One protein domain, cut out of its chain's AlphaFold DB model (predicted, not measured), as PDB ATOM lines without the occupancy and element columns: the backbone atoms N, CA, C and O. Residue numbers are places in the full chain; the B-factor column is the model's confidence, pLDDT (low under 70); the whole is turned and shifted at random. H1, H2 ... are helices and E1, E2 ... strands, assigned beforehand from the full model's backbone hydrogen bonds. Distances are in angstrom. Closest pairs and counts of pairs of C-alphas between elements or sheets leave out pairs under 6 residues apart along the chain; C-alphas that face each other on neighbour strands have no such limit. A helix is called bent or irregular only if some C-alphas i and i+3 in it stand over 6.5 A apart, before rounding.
ATOM      1  N   GLN A   2     100.254 -17.720  77.771       37.28
ATOM      2  CA  GLN A   2      99.567 -18.401  78.892       37.28
ATOM      3  C   GLN A   2      99.675 -19.947  78.853       37.28
ATOM      4  O   GLN A   2      99.888 -20.576  79.884       37.28
ATOM      5  N   ALA A   3      99.646 -20.560  77.662       36.16
ATOM      6  CA  ALA A   3      99.733 -22.020  77.505       36.16
ATOM      7  C   ALA A   3     101.105 -22.636  77.876       36.16
ATOM      8  O   ALA A   3     101.148 -23.734  78.414       36.16
ATOM      9  N   ARG A   4     102.226 -21.921  77.663       44.03
ATOM     10  CA  ARG A   4     103.572 -22.380  78.086       44.03
ATOM     11  C   ARG A   4     103.832 -22.167  79.580       44.03
ATOM     12  O   ARG A   4     104.694 -22.833  80.144       44.03
ATOM     13  N   MET A   5     103.098 -21.247  80.213       43.56
ATOM     14  CA  MET A   5     103.145 -21.049  81.662       43.56
ATOM     15  C   MET A   5     102.407 -22.165  82.404       43.56
ATOM     16  O   MET A   5     102.908 -22.648  83.413       43.56
ATOM     17  N   ALA A   6     101.263 -22.621  81.885       44.97
ATOM     18  CA  ALA A   6     100.452 -23.660  82.519       44.97
ATOM     19  C   ALA A   6     101.212 -24.985  82.749       44.97
ATOM     20  O   ALA A   6     101.067 -25.589  83.807       44.97
ATOM     21  N   GLU A   7     102.082 -25.397  81.821       41.28
ATOM     22  CA  GLU A   7     102.817 -26.674  81.902       41.28
ATOM     23  C   GLU A   7     104.032 -26.678  82.855       41.28
ATOM     24  O   GLU A   7     104.562 -27.746  83.159       41.28
ATOM     25  N   ARG A   8     104.499 -25.520  83.353       49.22
ATOM     26  CA  ARG A   8     105.701 -25.423  84.220       49.22
ATOM     27  C   ARG A   8     105.455 -24.804  85.599       49.22
ATOM     28  O   ARG A   8     106.412 -24.594  86.347       49.22
ATOM     29  N   ARG A   9     104.199 -24.538  85.967       51.72
ATOM     30  CA  ARG A   9     103.810 -23.983  87.277       51.72
ATOM     31  C   ARG A   9     104.036 -25.004  88.397       51.72
ATOM     32  O   ARG A   9     103.121 -25.703  88.818       51.72
ATOM     33  N   LYS A  10     105.264 -25.088  88.917       55.19
ATOM     34  CA  LYS A  10     105.491 -25.633  90.261       55.19
ATOM     35  C   LYS A  10     105.044 -24.584  91.270       55.19
ATOM     36  O   LYS A  10     105.802 -23.690  91.625       55.19
ATOM     37  N   PHE A  11     103.789 -24.704  91.667       62.88
ATOM     38  CA  PHE A  11     103.194 -23.964  92.765       62.88
ATOM     39  C   PHE A  11     103.939 -24.252  94.079       62.88
ATOM     40  O   PHE A  11     104.212 -25.417  94.386       62.88
ATOM     41  N   ILE A  12     104.266 -23.210  94.850       63.50
ATOM     42  CA  ILE A  12     104.838 -23.355  96.193       63.50
ATOM     43  C   ILE A  12     103.835 -22.821  97.217       63.50
ATOM     44  O   ILE A  12     103.614 -21.615  97.326       63.50
ATOM     45  N   ALA A  13     103.256 -23.742  97.992       61.38
ATOM     46  CA  ALA A  13     102.501 -23.419  99.197       61.38
ATOM     47  C   ALA A  13     103.445 -23.364 100.401       61.38
ATOM     48  O   ALA A  13     103.975 -24.388 100.849       61.38
ATOM     49  N   ILE A  14     103.624 -22.171 100.958       64.19
ATOM     50  CA  ILE A  14     104.342 -21.984 102.217       64.19
ATOM     51  C   ILE A  14     103.305 -22.001 103.344       64.19
ATOM     52  O   ILE A  14     102.436 -21.140 103.419       64.19
ATOM     53  N   SER A  15     103.379 -23.009 104.211       62.97
ATOM     54  CA  SER A  15     102.507 -23.218 105.373       62.97
ATOM     55  C   SER A  15     103.354 -23.314 106.640       62.97
ATOM     56  O   SER A  15     104.557 -23.555 106.560       62.97
ATOM     57  N   GLU A  16     102.741 -23.237 107.824       58.28
ATOM     58  CA  GLU A  16     103.470 -23.397 109.093       58.28
ATOM     59  C   GLU A  16     104.256 -24.720 109.200       58.28
ATOM     60  O   GLU A  16     105.266 -24.775 109.896       58.28
ATOM     61  N   ARG A  17     103.822 -25.778 108.499       56.84
ATOM     62  CA  ARG A  17     104.485 -27.095 108.502       56.84
ATOM     63  C   ARG A  17     105.584 -27.236 107.456       56.84
ATOM     64  O   ARG A  17     106.442 -28.096 107.610       56.84
ATOM     65  N   THR A  18     105.519 -26.454 106.380       61.97
ATOM     66  CA  THR A  18     106.501 -26.495 105.286       61.97
ATOM     67  C   THR A  18     107.571 -25.421 105.420       61.97
ATOM     68  O   THR A  18     108.645 -25.615 104.874       61.97
ATOM     69  N   ALA A  19     107.293 -24.342 106.162       57.19
ATOM     70  CA  ALA A  19     108.197 -23.212 106.380       57.19
ATOM     71  C   ALA A  19     109.118 -23.355 107.605       57.19
ATOM     72  O   ALA A  19     109.993 -22.519 107.813       57.19
ATOM     73  N   ALA A  20     108.861 -24.332 108.482       55.28
ATOM     74  CA  ALA A  20     109.515 -24.419 109.782       55.28
ATOM     75  C   ALA A  20     109.621 -25.864 110.278       55.28
ATOM     76  O   ALA A  20     108.714 -26.679 110.085       55.28
ATOM     77  N   ALA A  21     110.715 -26.166 110.977       57.44
ATOM     78  CA  ALA A  21     110.846 -27.424 111.696       57.44
ATOM     79  C   ALA A  21     109.795 -27.525 112.819       57.44
ATOM     80  O   ALA A  21     109.291 -26.519 113.316       57.44
ATOM     81  N   TRP A  22     109.464 -28.739 113.261       53.47
ATOM     82  CA  TRP A  22     108.376 -28.954 114.228       53.47
ATOM     83  C   TRP A  22     108.599 -28.273 115.594       53.47
ATOM     84  O   TRP A  22     107.636 -27.909 116.259       53.47
ATOM     85  N   TRP A  23     109.854 -28.030 115.993       56.53
ATOM     86  CA  TRP A  23     110.213 -27.268 117.204       56.53
ATOM     87  C   TRP A  23     110.193 -25.739 117.006       56.53
ATOM     88  O   TRP A  23     110.437 -24.976 117.936       56.53
ATOM     89  N   GLN A  24     109.924 -25.282 115.783       51.84
ATOM     90  CA  GLN A  24     109.753 -23.883 115.392       51.84
ATOM     91  C   GLN A  24     108.276 -23.583 115.085       51.84
ATOM     92  O   GLN A  24     107.954 -22.662 114.333       51.84
ATOM     93  N   TRP A  25     107.342 -24.341 115.652       56.91
ATOM     94  CA  TRP A  25     105.931 -23.981 115.581       56.91
ATOM     95  C   TRP A  25     105.660 -22.735 116.439       56.91
ATOM     96  O   TRP A  25     106.421 -22.430 117.365       56.91
ATOM     97  N   PRO A  26     104.694 -21.885 116.060       51.38
ATOM     98  CA  PRO A  26     104.454 -20.639 116.765       51.38
ATOM     99  C   PRO A  26     103.722 -20.910 118.081       51.38
ATOM    100  O   PRO A  26     102.497 -20.855 118.140       51.38
ATOM    101  N   ASP A  27     104.478 -21.139 119.151       56.72
ATOM    102  CA  ASP A  27     103.965 -20.908 120.501       56.72
ATOM    103  C   ASP A  27     103.756 -19.396 120.706       56.72
ATOM    104  O   ASP A  27     104.386 -18.572 120.031       56.72
ATOM    105  N   GLU A  28     102.896 -18.996 121.652       59.12
ATOM    106  CA  GLU A  28     102.589 -17.579 121.935       59.12
ATOM    107  C   GLU A  28     103.832 -16.699 122.144       59.12
ATOM    108  O   GLU A  28     103.799 -15.495 121.889       59.12
ATOM    109  N   VAL A  29     104.939 -17.301 122.583       61.47
ATOM    110  CA  VAL A  29     106.233 -16.645 122.787       61.47
ATOM    111  C   VAL A  29     106.829 -16.156 121.463       61.47
ATOM    112  O   VAL A  29     107.278 -15.022 121.371       61.47
ATOM    113  N   TRP A  30     106.770 -16.941 120.388       59.53
ATOM    114  CA  TRP A  30     107.396 -16.576 119.110       59.53
ATOM    115  C   TRP A  30     106.674 -15.437 118.391       59.53
ATOM    116  O   TRP A  30     107.300 -14.657 117.679       59.53
ATOM    117  N   ARG A  31     105.362 -15.304 118.615       63.22
ATOM    118  CA  ARG A  31     104.556 -14.209 118.055       63.22
ATOM    119  C   ARG A  31     104.760 -12.878 118.785       63.22
ATOM    120  O   ARG A  31     104.445 -11.841 118.218       63.22
ATOM    121  N   LYS A  32     105.281 -12.898 120.016       68.06
ATOM    122  CA  LYS A  32     105.476 -11.702 120.855       68.06
ATOM    123  C   LYS A  32     106.882 -11.094 120.742       68.06
ATOM    124  O   LYS A  32     107.081  -9.973 121.192       68.06
ATOM    125  N   TRP A  33     107.855 -11.812 120.171       77.31
ATOM    126  CA  TRP A  33     109.273 -11.428 120.210       77.31
ATOM    127  C   TRP A  33     109.817 -11.067 118.813       77.31
ATOM    128  O   TRP A  33     110.069 -11.970 118.010       77.31
ATOM    129  N   PRO A  34     110.092  -9.777 118.523       78.44
ATOM    130  CA  PRO A  34     110.521  -9.318 117.194       78.44
ATOM    131  C   PRO A  34     111.802  -9.977 116.667       78.44
ATOM    132  O   PRO A  34     111.929 -10.244 115.474       78.44
ATOM    133  N   LEU A  35     112.758 -10.275 117.553       79.50
ATOM    134  CA  LEU A  35     114.007 -10.950 117.183       79.50
ATOM    135  C   LEU A  35     113.738 -12.341 116.587       79.50
ATOM    136  O   LEU A  35     114.298 -12.712 115.558       79.50
ATOM    137  N   LEU A  36     112.841 -13.093 117.223       74.62
ATOM    138  CA  LEU A  36     112.475 -14.441 116.809       74.62
ATOM    139  C   LEU A  36     111.672 -14.433 115.500       74.62
ATOM    140  O   LEU A  36     111.893 -15.289 114.641       74.62
ATOM    141  N   GLN A  37     110.803 -13.434 115.314       76.81
ATOM    142  CA  GLN A  37     110.099 -13.205 114.048       76.81
ATOM    143  C   GLN A  37     111.079 -12.935 112.898       76.81
ATOM    144  O   GLN A  37     110.934 -13.524 111.830       76.81
ATOM    145  N   ARG A  38     112.121 -12.117 113.122       78.75
ATOM    146  CA  ARG A  38     113.162 -11.831 112.115       78.75
ATOM    147  C   ARG A  38     113.978 -13.064 111.734       78.75
ATOM    148  O   ARG A  38     114.213 -13.281 110.551       78.75
ATOM    149  N   ILE A  39     114.390 -13.880 112.706       80.69
ATOM    150  CA  ILE A  39     115.136 -15.121 112.431       80.69
ATOM    151  C   ILE A  39     114.311 -16.050 111.533       80.69
ATOM    152  O   ILE A  39     114.820 -16.563 110.538       80.69
ATOM    153  N   ARG A  40     113.020 -16.224 111.843       77.31
ATOM    154  CA  ARG A  40     112.117 -17.045 111.025       77.31
ATOM    155  C   ARG A  40     111.864 -16.449 109.653       77.31
ATOM    156  O   ARG A  40     111.881 -17.189 108.681       77.31
ATOM    157  N   LEU A  41     111.656 -15.135 109.572       82.44
ATOM    158  CA  LEU A  41     111.497 -14.447 108.295       82.44
ATOM    159  C   LEU A  41     112.686 -14.748 107.379       82.44
ATOM    160  O   LEU A  41     112.481 -15.208 106.263       82.44
ATOM    161  N   ARG A  42     113.919 -14.574 107.871       84.06
ATOM    162  CA  ARG A  42     115.134 -14.872 107.099       84.06
ATOM    163  C   ARG A  42     115.175 -16.322 106.626       84.06
ATOM    164  O   ARG A  42     115.524 -16.567 105.480       84.06
ATOM    165  N   HIS A  43     114.790 -17.275 107.473       82.69
ATOM    166  CA  HIS A  43     114.762 -18.692 107.098       82.69
ATOM    167  C   HIS A  43     113.725 -18.973 106.001       82.69
ATOM    168  O   HIS A  43     114.065 -19.534 104.961       82.69
ATOM    169  N   THR A  44     112.490 -18.484 106.169       81.88
ATOM    170  CA  THR A  44     111.431 -18.595 105.155       81.88
ATOM    171  C   THR A  44     111.858 -17.967 103.828       81.88
ATOM    172  O   THR A  44     111.635 -18.542 102.760       81.88
ATOM    173  N   MET A  45     112.495 -16.794 103.887       84.50
ATOM    174  CA  MET A  45     112.973 -16.094 102.699       84.50
ATOM    175  C   MET A  45     114.115 -16.852 102.019       84.50
ATOM    176  O   MET A  45     114.078 -17.007 100.803       84.50
ATOM    177  N   ALA A  46     115.087 -17.371 102.771       85.56
ATOM    178  CA  ALA A  46     116.241 -18.084 102.227       85.56
ATOM    179  C   ALA A  46     115.879 -19.441 101.603       85.56
ATOM    180  O   ALA A  46     116.343 -19.749 100.506       85.56
ATOM    181  N   ASP A  47     115.036 -20.232 102.270       82.62
ATOM    182  CA  ASP A  47     114.837 -21.640 101.908       82.62
ATOM    183  C   ASP A  47     113.671 -21.852 100.937       82.62
ATOM    184  O   ASP A  47     113.650 -22.824 100.177       82.62
ATOM    185  N   HIS A  48     112.694 -20.939 100.934       81.25
ATOM    186  CA  HIS A  48     111.453 -21.122 100.179       81.25
ATOM    187  C   HIS A  48     111.189 -20.017  99.159       81.25
ATOM    188  O   HIS A  48     110.843 -20.324  98.017       81.25
ATOM    189  N   VAL A  49     111.357 -18.747  99.537       84.31
ATOM    190  CA  VAL A  49     110.994 -17.616  98.666       84.31
ATOM    191  C   VAL A  49     112.106 -17.307  97.663       84.31
ATOM    192  O   VAL A  49     111.878 -17.371  96.457       84.31
ATOM    193  N   LEU A  50     113.328 -17.037  98.120       87.62
ATOM    194  CA  LEU A  50     114.451 -16.636  97.268       87.62
ATOM    195  C   LEU A  50     114.781 -17.657  96.160       87.62
ATOM    196  O   LEU A  50     114.962 -17.231  95.018       87.62
ATOM    197  N   PRO A  51     114.785 -18.988  96.400       87.75
ATOM    198  CA  PRO A  51     115.026 -19.965  95.338       87.75
ATOM    199  C   PRO A  51     113.939 -19.962  94.255       87.75
ATOM    200  O   PRO A  51     114.219 -20.294  93.100       87.75
ATOM    201  N   LEU A  52     112.696 -19.612  94.608       84.94
ATOM    202  CA  LEU A  52     111.617 -19.421  93.642       84.94
ATOM    203  C   LEU A  52     111.848 -18.145  92.834       84.94
ATOM    204  O   LEU A  52     111.827 -18.204  91.606       84.94
ATOM    205  N   LEU A  53     112.122 -17.022  93.504       87.94
ATOM    206  CA  LEU A  53     112.360 -15.738  92.843       87.94
ATOM    207  C   LEU A  53     113.563 -15.797  91.893       87.94
ATOM    208  O   LEU A  53     113.470 -15.317  90.768       87.94
ATOM    209  N   GLY A  54     114.653 -16.469  92.281       86.31
ATOM    210  CA  GLY A  54     115.815 -16.684  91.412       86.31
ATOM    211  C   GLY A  54     115.480 -17.485  90.147       86.31
ATOM    212  O   GLY A  54     115.933 -17.144  89.057       86.31
ATOM    213  N   LYS A  55     114.610 -18.502  90.251       84.69
ATOM    214  CA  LYS A  55     114.104 -19.232  89.073       84.69
ATOM    215  C   LYS A  55     113.204 -18.363  88.201       84.69
ATOM    216  O   LYS A  55     113.253 -18.490  86.980       84.69
ATOM    217  N   LEU A  56     112.374 -17.509  88.804       83.06
ATOM    218  CA  LEU A  56     111.535 -16.567  88.061       83.06
ATOM    219  C   LEU A  56     112.390 -15.548  87.314       83.06
ATOM    220  O   LEU A  56     112.149 -15.318  86.136       83.06
ATOM    221  N   GLU A  57     113.436 -15.013  87.932       84.19
ATOM    222  CA  GLU A  57     114.379 -14.114  87.267       84.19
ATOM    223  C   GLU A  57     115.038 -14.766  86.037       84.19
ATOM    224  O   GLU A  57     115.047 -14.180  84.951       84.19
ATOM    225  N   ASP A  58     115.532 -16.002  86.175       79.88
ATOM    226  CA  ASP A  58     116.156 -16.743  85.072       79.88
ATOM    227  C   ASP A  58     115.181 -17.051  83.923       79.88
ATOM    228  O   ASP A  58     115.587 -17.121  82.760       79.88
ATOM    229  N   LEU A  59     113.895 -17.242  84.231       73.94
ATOM    230  CA  LEU A  59     112.855 -17.529  83.243       73.94
ATOM    231  C   LEU A  59     112.301 -16.263  82.581       73.94
ATOM    232  O   LEU A  59     112.079 -16.265  81.374       73.94
ATOM    233  N   TYR A  60     112.071 -15.195  83.345       69.56
ATOM    234  CA  TYR A  60     111.394 -13.987  82.870       69.56
ATOM    235  C   TYR A  60     112.367 -12.906  82.404       69.56
ATOM    236  O   TYR A  60     112.219 -12.399  81.293       69.56
ATOM    237  N   LEU A  61     113.358 -12.543  83.222       68.06
ATOM    238  CA  LEU A  61     114.199 -11.366  82.976       68.06
ATOM    239  C   LEU A  61     115.362 -11.678  82.032       68.06
ATOM    240  O   LEU A  61     115.640 -10.915  81.106       68.06
ATOM    241  N   LYS A  62     115.997 -12.840  82.201       61.84
ATOM    242  CA  LYS A  62     117.122 -13.256  81.354       61.84
ATOM    243  C   LYS A  62     116.694 -13.617  79.928       61.84
ATOM    244  O   LYS A  62     117.416 -13.310  78.986       61.84
ATOM    245  N   GLN A  63     115.529 -14.252  79.762       54.53
ATOM    246  CA  GLN A  63     115.046 -14.698  78.446       54.53
ATOM    247  C   GLN A  63     114.369 -13.588  77.636       54.53
ATOM    248  O   GLN A  63     114.457 -13.621  76.413       54.53
ATOM    249  N   ASN A  64     113.728 -12.609  78.290       48.06
ATOM    250  CA  ASN A  64     112.948 -11.583  77.589       48.06
ATOM    251  C   ASN A  64     113.600 -10.195  77.578       48.06
ATOM    252  O   ASN A  64     113.304  -9.416  76.680       48.06
ATOM    253  N   MET A  65     114.473  -9.872  78.543       53.03
ATOM    254  CA  MET A  65     115.040  -8.518  78.682       53.03
ATOM    255  C   MET A  65     116.575  -8.470  78.696       53.03
ATOM    256  O   MET A  65     117.147  -7.388  78.782       53.03
ATOM    257  N   GLY A  66     117.267  -9.616  78.617       52.09
ATOM    258  CA  GLY A  66     118.738  -9.669  78.575       52.09
ATOM    259  C   GLY A  66     119.435  -9.082  79.812       52.09
ATOM    260  O   GLY A  66     120.633  -8.802  79.776       52.09
ATOM    261  N   ALA A  67     118.699  -8.879  80.907       63.22
ATOM    262  CA  ALA A  67     119.212  -8.252  82.115       63.22
ATOM    263  C   ALA A  67     120.183  -9.184  82.860       63.22
ATOM    264  O   ALA A  67     120.001 -10.404  82.901       63.22
ATOM    265  N   LYS A  68     121.224  -8.608  83.482       71.25
ATOM    266  CA  LYS A  68     122.111  -9.358  84.386       71.25
ATOM    267  C   LYS A  68     121.299  -9.847  85.596       71.25
ATOM    268  O   LYS A  68     120.627  -9.011  86.202       71.25
ATOM    269  N   PRO A  69     121.387 -11.136  85.976       71.88
ATOM    270  CA  PRO A  69     120.653 -11.663  87.122       71.88
ATOM    271  C   PRO A  69     121.080 -10.951  88.413       71.88
ATOM    272  O   PRO A  69     122.273 -10.746  88.665       71.88
ATOM    273  N   ARG A  70     120.094 -10.540  89.207       83.00
ATOM    274  CA  ARG A  70     120.232  -9.830  90.482       83.00
ATOM    275  C   ARG A  70     120.009 -10.744  91.685       83.00
ATOM    276  O   ARG A  70     120.531 -10.431  92.748       83.00
ATOM    277  N   LEU A  71     119.305 -11.866  91.521       84.25
ATOM    278  CA  LEU A  71     118.949 -12.821  92.575       84.25
ATOM    279  C   LEU A  71     119.494 -14.230  92.320       84.25
ATOM    280  O   LEU A  71     119.919 -14.898  93.262       84.25
ATOM    281  N   SER A  72     119.480 -14.706  91.070       84.00
ATOM    282  CA  SER A  72     119.879 -16.083  90.754       84.00
ATOM    283  C   SER A  72     121.329 -16.360  91.167       84.00
ATOM    284  O   SER A  72     122.253 -15.618  90.821       84.00
ATOM    285  N   GLY A  73     121.524 -17.428  91.947       82.94
ATOM    286  CA  GLY A  73     122.824 -17.836  92.485       82.94
ATOM    287  C   GLY A  73     123.330 -17.029  93.687       82.94
ATOM    288  O   GLY A  73     124.439 -17.303  94.144       82.94
ATOM    289  N   ARG A  74     122.554 -16.067  94.213       89.31
ATOM    290  CA  ARG A  74     122.919 -15.293  95.410       89.31
ATOM    291  C   ARG A  74     122.313 -15.876  96.687       89.31
ATOM    292  O   ARG A  74     121.210 -16.417  96.672       89.31
ATOM    293  N   THR A  75     123.025 -15.737  97.802       91.38
ATOM    294  CA  THR A  75     122.490 -16.038  99.140       91.38
ATOM    295  C   THR A  75     121.608 -14.893  99.642       91.38
ATOM    296  O   THR A  75     121.725 -13.762  99.167       91.38
ATOM    297  N   LEU A  76     120.749 -15.148 100.638       88.50
ATOM    298  CA  LEU A  76     119.922 -14.090 101.234       88.50
ATOM    299  C   LEU A  76     120.777 -12.942 101.798       88.50
ATOM    300  O   LEU A  76     120.444 -11.785 101.596       88.50
ATOM    301  N   GLU A  77     121.915 -13.250 102.422       90.44
ATOM    302  CA  GLU A  77     122.857 -12.246 102.943       90.44
ATOM    303  C   GLU A  77     123.441 -11.352 101.836       90.44
ATOM    304  O   GLU A  77     123.609 -10.148 102.017       90.44
ATOM    305  N   GLN A  78     123.725 -11.924 100.662       90.69
ATOM    306  CA  GLN A  78     124.187 -11.158  99.502       90.69
ATOM    307  C   GLN A  78     123.081 -10.283  98.905       90.69
ATOM    308  O   GLN A  78     123.371  -9.228  98.350       90.69
ATOM    309  N   VAL A  79     121.820 -10.715  98.989       89.38
ATOM    310  CA  VAL A  79     120.670  -9.906  98.558       89.38
ATOM    311  C   VAL A  79     120.429  -8.759  99.538       89.38
ATOM    312  O   VAL A  79     120.292  -7.619  99.117       89.38
ATOM    313  N   GLU A  80     120.462  -9.027 100.843       91.25
ATOM    314  CA  GLU A  80     120.227  -8.043 101.912       91.25
ATOM    315  C   GLU A  80     121.298  -6.949 102.027       91.25
ATOM    316  O   GLU A  80     121.130  -6.006 102.793       91.25
ATOM    317  N   THR A  81     122.399  -7.063 101.286       92.12
ATOM    318  CA  THR A  81     123.479  -6.066 101.231       92.12
ATOM    319  C   THR A  81     123.484  -5.264  99.923       92.12
ATOM    320  O   THR A  81     124.320  -4.377  99.739       92.12
ATOM    321  N   ASP A  82     122.541  -5.528  99.013       89.56
ATOM    322  CA  ASP A  82     122.435  -4.876  97.707       89.56
ATOM    323  C   ASP A  82     121.010  -4.343  97.480       89.56
ATOM    324  O   ASP A  82     120.094  -5.103  97.174       89.56
ATOM    325  N   ASP A  83     120.818  -3.021  97.586       90.19
ATOM    326  CA  ASP A  83     119.509  -2.366  97.419       90.19
ATOM    327  C   ASP A  83     118.824  -2.714  96.089       90.19
ATOM    328  O   ASP A  83     117.611  -2.903  96.051       90.19
ATOM    329  N   VAL A  84     119.599  -2.865  95.009       89.12
ATOM    330  CA  VAL A  84     119.074  -3.217  93.681       89.12
ATOM    331  C   VAL A  84     118.599  -4.673  93.646       89.12
ATOM    332  O   VAL A  84     117.643  -5.001  92.944       89.12
ATOM    333  N   ALA A  85     119.250  -5.563  94.400       89.56
ATOM    334  CA  ALA A  85     118.803  -6.946  94.531       89.56
ATOM    335  C   ALA A  85     117.527  -7.036  95.378       89.56
ATOM    336  O   ALA A  85     116.618  -7.779  95.014       89.56
ATOM    337  N   ILE A  86     117.419  -6.255  96.458       90.06
ATOM    338  CA  ILE A  86     116.199  -6.190  97.276       90.06
ATOM    339  C   ILE A  86     115.012  -5.679  96.450       90.06
ATOM    340  O   ILE A  86     113.955  -6.306  96.463       90.06
ATOM    341  N   GLU A  87     115.187  -4.593  95.693       89.25
ATOM    342  CA  GLU A  87     114.156  -4.043  94.799       89.25
ATOM    343  C   GLU A  87     113.693  -5.076  93.760       89.25
ATOM    344  O   GLU A  87     112.494  -5.317  93.613       89.25
ATOM    345  N   ALA A  88     114.634  -5.760  93.096       87.06
ATOM    346  CA  ALA A  88     114.311  -6.840  92.162       87.06
ATOM    347  C   ALA A  88     113.563  -7.999  92.850       87.06
ATOM    348  O   ALA A  88     112.629  -8.565  92.281       87.06
ATOM    349  N   GLY A  89     113.950  -8.335  94.085       89.50
ATOM    350  CA  GLY A  89     113.278  -9.326  94.924       89.50
ATOM    351  C   GLY A  89     111.833  -8.957  95.237       89.50
ATOM    352  O   GLY A  89     110.951  -9.796  95.073       89.50
ATOM    353  N   LEU A  90     111.580  -7.711  95.633       89.62
ATOM    354  CA  LEU A  90     110.238  -7.201  95.921       89.62
ATOM    355  C   LEU A  90     109.341  -7.223  94.679       89.62
ATOM    356  O   LEU A  90     108.223  -7.729  94.741       89.62
ATOM    357  N   TYR A  91     109.856  -6.771  93.534       87.56
ATOM    358  CA  TYR A  91     109.120  -6.810  92.269       87.56
ATOM    359  C   TYR A  91     108.742  -8.243  91.859       87.56
ATOM    360  O   TYR A  91     107.589  -8.538  91.541       87.56
ATOM    361  N   LEU A  92     109.708  -9.167  91.893       87.62
ATOM    362  CA  LEU A  92     109.460 -10.566  91.536       87.62
ATOM    363  C   LEU A  92     108.553 -11.271  92.545       87.62
ATOM    364  O   LEU A  92     107.823 -12.184  92.163       87.62
ATOM    365  N   PHE A  93     108.586 -10.864  93.814       88.31
ATOM    366  CA  PHE A  93     107.673 -11.354  94.836       88.31
ATOM    367  C   PHE A  93     106.226 -10.959  94.526       88.31
ATOM    368  O   PHE A  93     105.352 -11.823  94.547       88.31
ATOM    369  N   ASP A  94     105.979  -9.706  94.145       86.25
ATOM    370  CA  ASP A  94     104.640  -9.235  93.770       86.25
ATOM    371  C   ASP A  94     104.114  -9.918  92.513       86.25
ATOM    372  O   ASP A  94     102.953 -10.340  92.460       86.25
ATOM    373  N   LEU A  95     104.992 -10.139  91.537       84.19
ATOM    374  CA  LEU A  95     104.674 -10.951  90.371       84.19
ATOM    375  C   LEU A  95     104.341 -12.401  90.766       84.19
ATOM    376  O   LEU A  95     103.361 -12.968  90.292       84.19
ATOM    377  N   ALA A  96     105.124 -13.013  91.658       84.06
ATOM    378  CA  ALA A  96     104.905 -14.391  92.095       84.06
ATOM    379  C   ALA A  96     103.584 -14.568  92.858       84.06
ATOM    380  O   ALA A  96     102.919 -15.593  92.694       84.06
ATOM    381  N   VAL A  97     103.208 -13.590  93.683       83.31
ATOM    382  CA  VAL A  97     101.952 -13.598  94.444       83.31
ATOM    383  C   VAL A  97     100.757 -13.362  93.518       83.31
ATOM    384  O   VAL A  97      99.807 -14.143  93.552       83.31
ATOM    385  N   SER A  98     100.812 -12.346  92.651       81.25
ATOM    386  CA  SER A  98      99.717 -12.019  91.719       81.25
ATOM    387  C   SER A  98      99.440 -13.126  90.695       81.25
ATOM    388  O   SER A  98      98.285 -13.392  90.370       81.25
ATOM    389  N   GLU A  99     100.473 -13.840  90.246       79.62
ATOM    390  CA  GLU A  99     100.347 -14.996  89.344       79.62
ATOM    391  C   GLU A  99     100.001 -16.312  90.073       79.62
ATOM    392  O   GLU A  99      99.915 -17.374  89.447       79.62
ATOM    393  N   GLY A 100      99.828 -16.279  91.402       74.75
ATOM    394  CA  GLY A 100      99.508 -17.452  92.221       74.75
ATOM    395  C   GLY A 100     100.623 -18.504  92.272       74.75
ATOM    396  O   GLY A 100     100.366 -19.675  92.557       74.75
ATOM    397  N   LEU A 101     101.866 -18.120  91.970       77.50
ATOM    398  CA  LEU A 101     103.045 -18.992  92.026       77.50
ATOM    399  C   LEU A 101     103.520 -19.198  93.469       77.50
ATOM    400  O   LEU A 101     104.052 -20.262  93.802       77.50
ATOM    401  N   LEU A 102     103.293 -18.184  94.306       76.88
ATOM    402  CA  LEU A 102     103.574 -18.175  95.731       76.88
ATOM    403  C   LEU A 102     102.272 -17.934  96.499       76.88
ATOM    404  O   LEU A 102     101.653 -16.884  96.354       76.88
ATOM    405  N   ILE A 103     101.867 -18.894  97.332       72.12
ATOM    406  CA  ILE A 103     100.729 -18.722  98.244       72.12
ATOM    407  C   ILE A 103     101.187 -19.034  99.664       72.12
ATOM    408  O   ILE A 103     101.794 -20.075  99.934       72.12
ATOM    409  N   PHE A 104     100.849 -18.131 100.579       70.38
ATOM    410  CA  PHE A 104     100.997 -18.339 102.011       70.38
ATOM    411  C   PHE A 104      99.704 -18.951 102.538       70.38
ATOM    412  O   PHE A 104      98.659 -18.305 102.560       70.38
ATOM    413  N   ALA A 105      99.755 -20.232 102.896       60.78
ATOM    414  CA  ALA A 105      98.608 -20.913 103.472       60.78
ATOM    415  C   ALA A 105      98.362 -20.372 104.884       60.78
ATOM    416  O   ALA A 105      99.293 -20.301 105.691       60.78
ATOM    417  N   GLU A 106      97.110 -20.026 105.193       55.00
ATOM    418  CA  GLU A 106      96.719 -19.653 106.551       55.00
ATOM    419  C   GLU A 106      97.120 -20.740 107.554       55.00
ATOM    420  O   GLU A 106      97.089 -21.942 107.257       55.00
ATOM    421  N   SER A 107      97.436 -20.322 108.784       43.50
ATOM    422  CA  SER A 107      97.390 -21.228 109.925       43.50
ATOM    423  C   SER A 107      95.944 -21.713 110.050       43.50
ATOM    424  O   SER A 107      95.118 -21.062 110.692       43.50
ATOM    425  N   VAL A 108      95.601 -22.825 109.400       38.97
ATOM    426  CA  VAL A 108      94.324 -23.497 109.626       38.97
ATOM    427  C   VAL A 108      94.359 -23.939 111.084       38.97
ATOM    428  O   VAL A 108      94.980 -24.944 111.439       38.97
ATOM    429  N   GLY A 122      97.121 -14.044 104.935       51.00
ATOM    430  CA  GLY A 122      97.764 -14.789 106.019       51.00
ATOM    431  C   GLY A 122      99.232 -14.397 106.236       51.00
ATOM    432  O   GLY A 122      99.919 -13.941 105.322       51.00
ATOM    433  N   ALA A 123      99.724 -14.569 107.467       57.97
ATOM    434  CA  ALA A 123     101.126 -14.322 107.798       57.97
ATOM    435  C   ALA A 123     102.075 -15.053 106.821       57.97
ATOM    436  O   ALA A 123     101.766 -16.153 106.362       57.97
ATOM    437  N   VAL A 124     103.236 -14.458 106.524       57.94
ATOM    438  CA  VAL A 124     104.294 -15.033 105.674       57.94
ATOM    439  C   VAL A 124     104.833 -16.306 106.343       57.94
ATOM    440  O   VAL A 124     105.772 -16.291 107.139       57.94
ATOM    441  N   GLY A 125     104.175 -17.436 106.084       59.22
ATOM    442  CA  GLY A 125     104.420 -18.683 106.801       59.22
ATOM    443  C   GLY A 125     104.212 -18.543 108.319       59.22
ATOM    444  O   GLY A 125     103.323 -17.842 108.796       59.22
ATOM    445  N   SER A 126     105.057 -19.214 109.107       56.62
ATOM    446  CA  SER A 126     104.999 -19.231 110.580       56.62
ATOM    447  C   SER A 126     105.762 -18.084 111.266       56.62
ATOM    448  O   SER A 126     105.966 -18.132 112.487       56.62
ATOM    449  N   CYS A 127     106.219 -17.060 110.526       63.88
ATOM    450  CA  CYS A 127     107.003 -15.957 111.101       63.88
ATOM    451  C   CYS A 127     106.141 -14.903 111.817       63.88
ATOM    452  O   CYS A 127     106.678 -14.065 112.535       63.88
ATOM    453  N   GLY A 128     104.812 -14.960 111.662       65.88
ATOM    454  CA  GLY A 128     103.866 -14.095 112.374       65.88
ATOM    455  C   GLY A 128     103.798 -12.648 111.874       65.88
ATOM    456  O   GLY A 128     103.165 -11.829 112.533       65.88
ATOM    457  N   LEU A 129     104.423 -12.335 110.734       74.00
ATOM    458  CA  LEU A 129     104.331 -11.039 110.056       74.00
ATOM    459  C   LEU A 129     103.386 -11.149 108.859       74.00
ATOM    460  O   LEU A 129     103.408 -12.165 108.166       74.00
ATOM    461  N   SER A 130     102.585 -10.115 108.597       78.94
ATOM    462  CA  SER A 130     101.823 -10.019 107.347       78.94
ATOM    463  C   SER A 130     102.755  -9.811 106.151       78.94
ATOM    464  O   SER A 130     103.904  -9.387 106.315       78.94
TER     465      SER A 130
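What this domain is: This is residues 2 to 108 and 122 to 130 of the 429 residues of an uncharacterized protein of Rhodospirillaceae bacterium (UniProt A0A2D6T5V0). A long bent helix, H3, makes the longest axis, and H5 crosses its second arm at about a right angle; a small sheet of two parallel strands, E1 and E2, lies by residues 93 to 97 of H5. Short H2 is at the start of H3, short H4 lies near its bend, and residues 2 to 8 stick out. The 116 printed residues hold, in order, H1, E1, H2, H3, H4, H5 and E2; the domain is mostly helix and compact, with a radius of gyration of the C-alphas of 15.0 A and spans of 46, 34 and 19 A.

How they stand to each other: Residues 2 to 8, of which 2 to 6 belong to H1, stand free. E1, residues 12 to 14, and E2, residues 102 to 104, are parallel at 23 degrees; N 14 and O 103 are within hydrogen-bond range at 3.0 A. H3, residues 34 to 64, was assigned as one helix by its hydrogen bonds but is bent, with C-alphas 47 and 50 6.8 A apart; H3a, residues 34 to 47, and H3b, residues 50 to 64, stand at a steep tilt of 47 degrees. H2, residues 28 to 32, and H3a only just touch, only at the corner, with 3 pairs of C-alphas within 8 A, the closest Trp 30 and Leu 36 at 6.0 A. H4, residues 76 to 79, only just touches residues 42 to 46 of H3a, with 3 such pairs, the closest Ala 46 and Leu 76 at 5.5 A. H5, residues 83 to 98, touches H3b with residues 89 to 96 alone, about perpendicular at 90 degrees; the closest C-alphas, Leu 53 and Leu 92, are 6.1 A apart. E1, H2 to H5 and E2 form a strand-helix-strand unit, two parallel neighbour strands with helices between. Every O i to N i+4 pair is within hydrogen-bond range in H1, H3a and H5, 9 of 11 in H3b and 0 of 1 in H2, which has 1 of 2 O i to N i+3 pairs; H4 is too short for an O i to N i+4 pair.

Where its parts are: H1 begins at C-alpha 2, (99.567, -18.401, 78.892). H3a is 20.1 A long, H3b 20.4 A and H5 22.7 A. E2 ends at C-alpha 104, (100.997, -18.339, 102.011).

The domain as a whole: The two C-alphas farthest apart, Glu 28 and Gly 66, are 46.9 A apart. Residues 109 to 121 are not printed; C-alphas 108 and 122 are 10.0 A apart. The links E1 to H2 and H3 to H4 are long. Mean pLDDT of the printed part is 71.5, with 50 residues under 70, among them 2 to 32.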